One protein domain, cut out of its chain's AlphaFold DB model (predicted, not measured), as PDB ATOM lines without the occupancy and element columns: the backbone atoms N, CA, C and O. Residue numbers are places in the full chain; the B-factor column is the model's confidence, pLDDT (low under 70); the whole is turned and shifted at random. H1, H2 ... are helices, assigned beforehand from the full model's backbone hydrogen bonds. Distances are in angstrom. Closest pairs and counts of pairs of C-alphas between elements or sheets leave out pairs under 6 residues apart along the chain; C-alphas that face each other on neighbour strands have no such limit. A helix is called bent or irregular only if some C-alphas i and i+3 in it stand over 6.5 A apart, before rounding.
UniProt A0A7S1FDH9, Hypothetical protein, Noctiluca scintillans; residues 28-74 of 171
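AT A GLANCE: This is residues 28 to 74 of the 171 residues of the protein "Hypothetical protein" of Noctiluca scintillans (UniProt A0A7S1FDH9). This is a small domain with little regular structure: two short helices, H1 and H2, meet at a steep angle, and a long loop, residues 36 to 53, winds between them with its nearest C-alpha 2 A from the mean of the C-alphas. A second unnamed stretch, residues 63 to 74, ends at one extreme of the length. The printed part has 47 residues, with 17 in the named helices, H1 then H2, and no named strand; the class is all helix. It is compact, with a radius of gyration of the C-alphas of 9.5 A, and spans 26 by 19 by 18 A.

IN THESE COORDINATES: H1 is residues 28 to 35, 10.4 A long, beginning at C-alpha 28 (154.919, 155.328, 166.519). It is neither bent nor irregular, but only just: C-alphas 32 and 35 are 6.0 A apart. H2 is residues 54 to 62, 10.7 A long, ending at C-alpha 62 (142.149, 162.062, 160.212).

HOW THE PARTS SIT: H1 and H2 touch; their closest C-alphas, Cys 33 and Cys 60, are 5.6 A apart. They run opposite ways at a steep tilt of 61 degrees. In both helices every O i to N i+4 pair is within hydrogen-bond range.

THE WHOLE: The C-alphas farthest apart, Thr 47 and Leu 74, are 27.3 A apart. The printed part has no cut, and H1 to H2 is a long link. The model's pLDDT is under 70 at residues 28, 49, 64 to 66 and 70 to 74.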
ATOM      1  N   VAL A  28     155.189 154.259 165.543       69.19
ATOM      2  CA  VAL A  28     154.919 155.328 166.519       69.19
ATOM      3  C   VAL A  28     153.425 155.678 166.584       69.19
ATOM      4  O   VAL A  28     152.868 155.637 167.683       69.19
ATOM      5  N   PRO A  29     152.731 155.979 165.465       72.31
ATOM      6  CA  PRO A  29     151.288 156.166 165.504       72.31
ATOM      7  C   PRO A  29     150.551 154.891 165.907       72.31
ATOM      8  O   PRO A  29     149.566 154.993 166.625       72.31
ATOM      9  N   TYR A  30     151.051 153.700 165.573       72.75
ATOM     10  CA  TYR A  30     150.463 152.449 166.050       72.75
ATOM     11  C   TYR A  30     150.478 152.336 167.586       72.75
ATOM     12  O   TYR A  30     149.456 152.015 168.198       72.75
ATOM     13  N   GLU A  31     151.609 152.636 168.236       75.25
ATOM     14  CA  GLU A  31     151.697 152.644 169.702       75.25
ATOM     15  C   GLU A  31     150.691 153.627 170.312       75.25
ATOM     16  O   GLU A  31     149.943 153.276 171.228       75.25
ATOM     17  N   TYR A  32     150.631 154.832 169.750       77.31
ATOM     18  CA  TYR A  32     149.752 155.883 170.235       77.31
ATOM     19  C   TYR A  32     148.264 155.565 170.025       77.31
ATOM     20  O   TYR A  32     147.449 155.791 170.913       77.31
ATOM     21  N   CYS A  33     147.906 155.009 168.872       81.19
ATOM     22  CA  CYS A  33     146.519 154.780 168.475       81.19
ATOM     23  C   CYS A  33     145.918 153.494 169.034       81.19
ATOM     24  O   CYS A  33     144.705 153.432 169.246       81.19
ATOM     25  N   CYS A  34     146.746 152.473 169.258       79.00
ATOM     26  CA  CYS A  34     146.263 151.133 169.574       79.00
ATOM     27  C   CYS A  34     146.627 150.663 170.984       79.00
ATOM     28  O   CYS A  34     145.905 149.838 171.540       79.00
ATOM     29  N   ASN A  35     147.708 151.182 171.580       74.88
ATOM     30  CA  ASN A  35     148.180 150.731 172.896       74.88
ATOM     31  C   ASN A  35     148.014 151.777 174.009       74.88
ATOM     32  O   ASN A  35     148.064 151.416 175.187       74.88
ATOM     33  N   LEU A  36     147.796 153.055 173.674       75.50
ATOM     34  CA  LEU A  36     147.512 154.096 174.663       75.50
ATOM     35  C   LEU A  36     146.004 154.317 174.822       75.50
ATOM     36  O   LEU A  36     145.335 154.890 173.970       75.50
ATOM     37  N   GLY A  37     145.475 153.922 175.980       73.00
ATOM     38  CA  GLY A  37     144.078 154.170 176.335       73.00
ATOM     39  C   GLY A  37     143.090 153.299 175.555       73.00
ATOM     40  O   GLY A  37     143.321 152.109 175.361       73.00
ATOM     41  N   VAL A  38     141.943 153.874 175.184       80.69
ATOM     42  CA  VAL A  38     140.919 153.179 174.389       80.69
ATOM     43  C   VAL A  38     141.278 153.329 172.909       80.69
ATOM     44  O   VAL A  38     141.389 154.473 172.467       80.69
ATOM     45  N   PRO A  39     141.433 152.234 172.143       80.06
ATOM     46  CA  PRO A  39     141.780 152.318 170.730       80.06
ATOM     47  C   PRO A  39     140.692 153.024 169.910       80.06
ATOM     48  O   PRO A  39     139.489 152.889 170.165       80.06
ATOM     49  N   CYS A  40     141.122 153.792 168.911       79.50
ATOM     50  CA  CYS A  40     140.212 154.486 168.005       79.50
ATOM     51  C   CYS A  40     139.543 153.509 167.030       79.50
ATOM     52  O   CYS A  40     140.163 152.573 166.536       79.50
ATOM     53  N   ASN A  41     138.269 153.750 166.728       80.88
ATOM     54  CA  ASN A  41     137.510 153.027 165.718       80.88
ATOM     55  C   ASN A  41     137.051 154.050 164.683       80.88
ATOM     56  O   ASN A  41     136.007 154.685 164.832       80.88
ATOM     57  N   CYS A  42     137.842 154.190 163.623       79.44
ATOM     58  CA  CYS A  42     137.634 155.202 162.590       79.44
ATOM     59  C   CYS A  42     136.391 154.951 161.711       79.44
ATOM     60  O   CYS A  42     136.065 155.777 160.863       79.44
ATOM     61  N   ILE A  43     135.677 153.833 161.909       79.38
ATOM     62  CA  ILE A  43     134.386 153.547 161.259       79.38
ATOM     63  C   ILE A  43     133.242 154.241 162.014       79.38
ATOM     64  O   ILE A  43     132.196 154.553 161.440       79.38
ATOM     65  N   LEU A  44     133.429 154.490 163.311       75.75
ATOM     66  CA  LEU A  44     132.479 155.199 164.156       75.75
ATOM     67  C   LEU A  44     132.834 156.686 164.217       75.75
ATOM     68  O   LEU A  44     133.983 157.080 164.045       75.75
ATOM     69  N   SER A  45     131.842 157.532 164.494       73.62
ATOM     70  CA  SER A  45     132.086 158.957 164.730       73.62
ATOM     71  C   SER A  45     132.899 159.177 166.009       73.62
ATOM     72  O   SER A  45     132.714 158.458 166.990       73.62
ATOM     73  N   GLN A  46     133.711 160.237 166.036       75.88
ATOM     74  CA  GLN A  46     134.510 160.661 167.198       75.88
ATOM     75  C   GLN A  46     133.711 160.731 168.513       75.88
ATOM     76  O   GLN A  46     134.244 160.486 169.588       75.88
ATOM     77  N   THR A  47     132.418 161.059 168.440       76.94
ATOM     78  CA  THR A  47     131.530 161.195 169.605       76.94
ATOM     79  C   THR A  47     130.826 159.896 170.005       76.94
ATOM     80  O   THR A  47     129.922 159.930 170.839       76.94
ATOM     81  N   ALA A  48     131.159 158.757 169.390       76.62
ATOM     82  CA  ALA A  48     130.555 157.480 169.742       76.62
ATOM     83  C   ALA A  48     130.954 157.058 171.166       76.62
ATOM     84  O   ALA A  48     132.091 157.230 171.603       76.62
ATOM     85  N   THR A  49     130.011 156.484 171.909       68.25
ATOM     86  CA  THR A  49     130.289 155.964 173.253       68.25
ATOM     87  C   THR A  49     131.362 154.880 173.186       68.25
ATOM     88  O   THR A  49     131.252 153.948 172.394       68.25
ATOM     89  N   GLY A  50     132.382 154.984 174.041       71.44
ATOM     90  CA  GLY A  50     133.520 154.063 174.023       71.44
ATOM     91  C   GLY A  50     134.560 154.390 172.951       71.44
ATOM     92  O   GLY A  50     135.360 153.518 172.627       71.44
ATOM     93  N   GLN A  51     134.554 155.611 172.398       81.75
ATOM     94  CA  GLN A  51     135.643 156.079 171.547       81.75
ATOM     95  C   GLN A  51     136.848 156.643 172.281       81.75
ATOM     96  O   GLN A  51     136.768 157.088 173.426       81.75
ATOM     97  N   CYS A  52     137.977 156.590 171.574       80.88
ATOM     98  CA  CYS A  52     139.208 157.240 171.976       80.88
ATOM     99  C   CYS A  52     139.008 158.758 172.125       80.88
ATOM    100  O   CYS A  52     138.053 159.345 171.609       80.88
ATOM    101  N   ALA A  53     139.916 159.407 172.855       80.88
ATOM    102  CA  ALA A  53     139.865 160.851 173.060       80.88
ATOM    103  C   ALA A  53     139.875 161.605 171.718       80.88
ATOM    104  O   ALA A  53     140.524 161.168 170.774       80.88
ATOM    105  N   ALA A  54     139.223 162.768 171.644       77.69
ATOM    106  CA  ALA A  54     139.105 163.537 170.401       77.69
ATOM    107  C   ALA A  54     140.463 163.854 169.743       77.69
ATOM    108  O   ALA A  54     140.589 163.771 168.524       77.69
ATOM    109  N   SER A  55     141.491 164.142 170.550       76.25
ATOM    110  CA  SER A  55     142.866 164.364 170.089       76.25
ATOM    111  C   SER A  55     143.528 163.101 169.534       76.25
ATOM    112  O   SER A  55     144.272 163.177 168.563       76.25
ATOM    113  N   ALA A  56     143.236 161.938 170.124       78.38
ATOM    114  CA  ALA A  56     143.689 160.657 169.599       78.38
ATOM    115  C   ALA A  56     142.929 160.299 168.318       78.38
ATOM    116  O   ALA A  56     143.541 159.879 167.352       78.38
ATOM    117  N   TYR A  57     141.620 160.551 168.260       77.25
ATOM    118  CA  TYR A  57     140.811 160.305 167.069       77.25
ATOM    119  C   TYR A  57     141.299 161.120 165.869       77.25
ATOM    120  O   TYR A  57     141.415 160.580 164.776       77.25
ATOM    121  N   ASP A  58     141.622 162.400 166.061       80.50
ATOM    122  CA  ASP A  58     142.147 163.229 164.974       80.50
ATOM    123  C   ASP A  58     143.479 162.681 164.449       80.50
ATOM    124  O   ASP A  58     143.642 162.436 163.255       80.50
ATOM    125  N   PHE A  59     144.386 162.359 165.368       79.25
ATOM    126  CA  PHE A  59     145.688 161.811 165.024       79.25
ATOM    127  C   PHE A  59     145.610 160.421 164.370       79.25
ATOM    128  O   PHE A  59     146.376 160.121 163.463       79.25
ATOM    129  N   CYS A  60     144.684 159.576 164.813       81.06
ATOM    130  CA  CYS A  60     144.596 158.180 164.394       81.06
ATOM    131  C   CYS A  60     143.666 157.943 163.205       81.06
ATOM    132  O   CYS A  60     143.812 156.928 162.530       81.06
ATOM    133  N   CYS A  61     142.698 158.832 162.966       80.19
ATOM    134  CA  CYS A  61     141.668 158.654 161.943       80.19
ATOM    135  C   CYS A  61     141.674 159.735 160.860       80.19
ATOM    136  O   CYS A  61     141.252 159.449 159.740       80.19
ATOM    137  N   ASN A  62     142.140 160.950 161.167       77.12
ATOM    138  CA  ASN A  62     142.149 162.062 160.212       77.12
ATOM    139  C   ASN A  62     143.543 162.337 159.624       77.12
ATOM    140  O   ASN A  62     143.637 162.999 158.589       77.12
ATOM    141  N   LEU A  63     144.616 161.828 160.243       74.00
ATOM    142  CA  LEU A  63     145.983 161.950 159.729       74.00
ATOM    143  C   LEU A  63     146.455 160.649 159.073       74.00
ATOM    144  O   LEU A  63     146.516 159.599 159.705       74.00
ATOM    145  N   GLY A  64     146.868 160.744 157.807       66.94
ATOM    146  CA  GLY A  64     147.449 159.618 157.074       66.94
ATOM    147  C   GLY A  64     146.480 158.445 156.883       66.94
ATOM    148  O   GLY A  64     145.271 158.634 156.761       66.94
ATOM    149  N   THR A  65     147.028 157.231 156.804       66.75
ATOM    150  CA  THR A  65     146.227 156.002 156.762       66.75
ATOM    151  C   THR A  65     145.919 155.573 158.197       66.75
ATOM    152  O   THR A  65     146.859 155.368 158.969       66.75
ATOM    153  N   PRO A  66     144.636 155.430 158.574       69.56
ATOM    154  CA  PRO A  66     144.275 155.026 159.924       69.56
ATOM    155  C   PRO A  66     144.805 153.632 160.258       69.56
ATOM    156  O   PRO A  66     144.771 152.726 159.424       69.56
ATOM    157  N   CYS A  67     145.266 153.459 161.497       73.56
ATOM    158  CA  CYS A  67     145.673 152.158 162.011       73.56
ATOM    159  C   CYS A  67     144.442 151.280 162.268       73.56
ATOM    160  O   CYS A  67     143.564 151.666 163.044       73.56
ATOM    161  N   ASP A  68     144.405 150.070 161.715       75.00
ATOM    162  CA  ASP A  68     143.470 149.054 162.188       75.00
ATOM    163  C   ASP A  68     144.021 148.428 163.479       75.00
ATOM    164  O   ASP A  68     144.872 147.536 163.479       75.00
ATOM    165  N   CYS A  69     143.559 148.943 164.617       73.75
ATOM    166  CA  CYS A  69     143.969 148.459 165.936       73.75
ATOM    167  C   CYS A  69     143.408 147.066 166.279       73.75
ATOM    168  O   CYS A  69     143.809 146.478 167.286       73.75
ATOM    169  N   ASP A  70     142.514 146.522 165.447       69.38
ATOM    170  CA  ASP A  70     142.017 145.147 165.538       69.38
ATOM    171  C   ASP A  70     142.873 144.177 164.696       69.38
ATOM    172  O   ASP A  70     142.905 142.977 164.977       69.38
ATOM    173  N   ALA A  71     143.659 144.673 163.730       57.47
ATOM    174  CA  ALA A  71     144.522 143.860 162.869       57.47
ATOM    175  C   ALA A  71     145.642 143.149 163.645       57.47
ATOM    176  O   ALA A  71     146.058 142.048 163.272       57.47
ATOM    177  N   ALA A  72     146.060 143.685 164.798       50.03
ATOM    178  CA  ALA A  72     146.962 142.974 165.706       50.03
ATOM    179  C   ALA A  72     146.345 141.728 166.355       50.03
ATOM    180  O   ALA A  72     147.069 140.919 166.942       50.03
ATOM    181  N   ARG A  73     145.037 141.500 166.200       46.81
ATOM    182  CA  ARG A  73     144.401 140.236 166.586       46.81
ATOM    183  C   ARG A  73     144.479 139.154 165.508       46.81
ATOM    184  O   ARG A  73     144.059 138.033 165.785       46.81
ATOM    185  N   LEU A  74     145.047 139.426 164.324       42.19
ATOM    186  CA  LEU A  74     145.135 138.443 163.234       42.19
ATOM    187  C   LEU A  74     146.528 137.852 162.979       42.19
ATOM    188  O   LEU A  74     146.625 136.900 162.209       42.19
TER     189      LEU A  74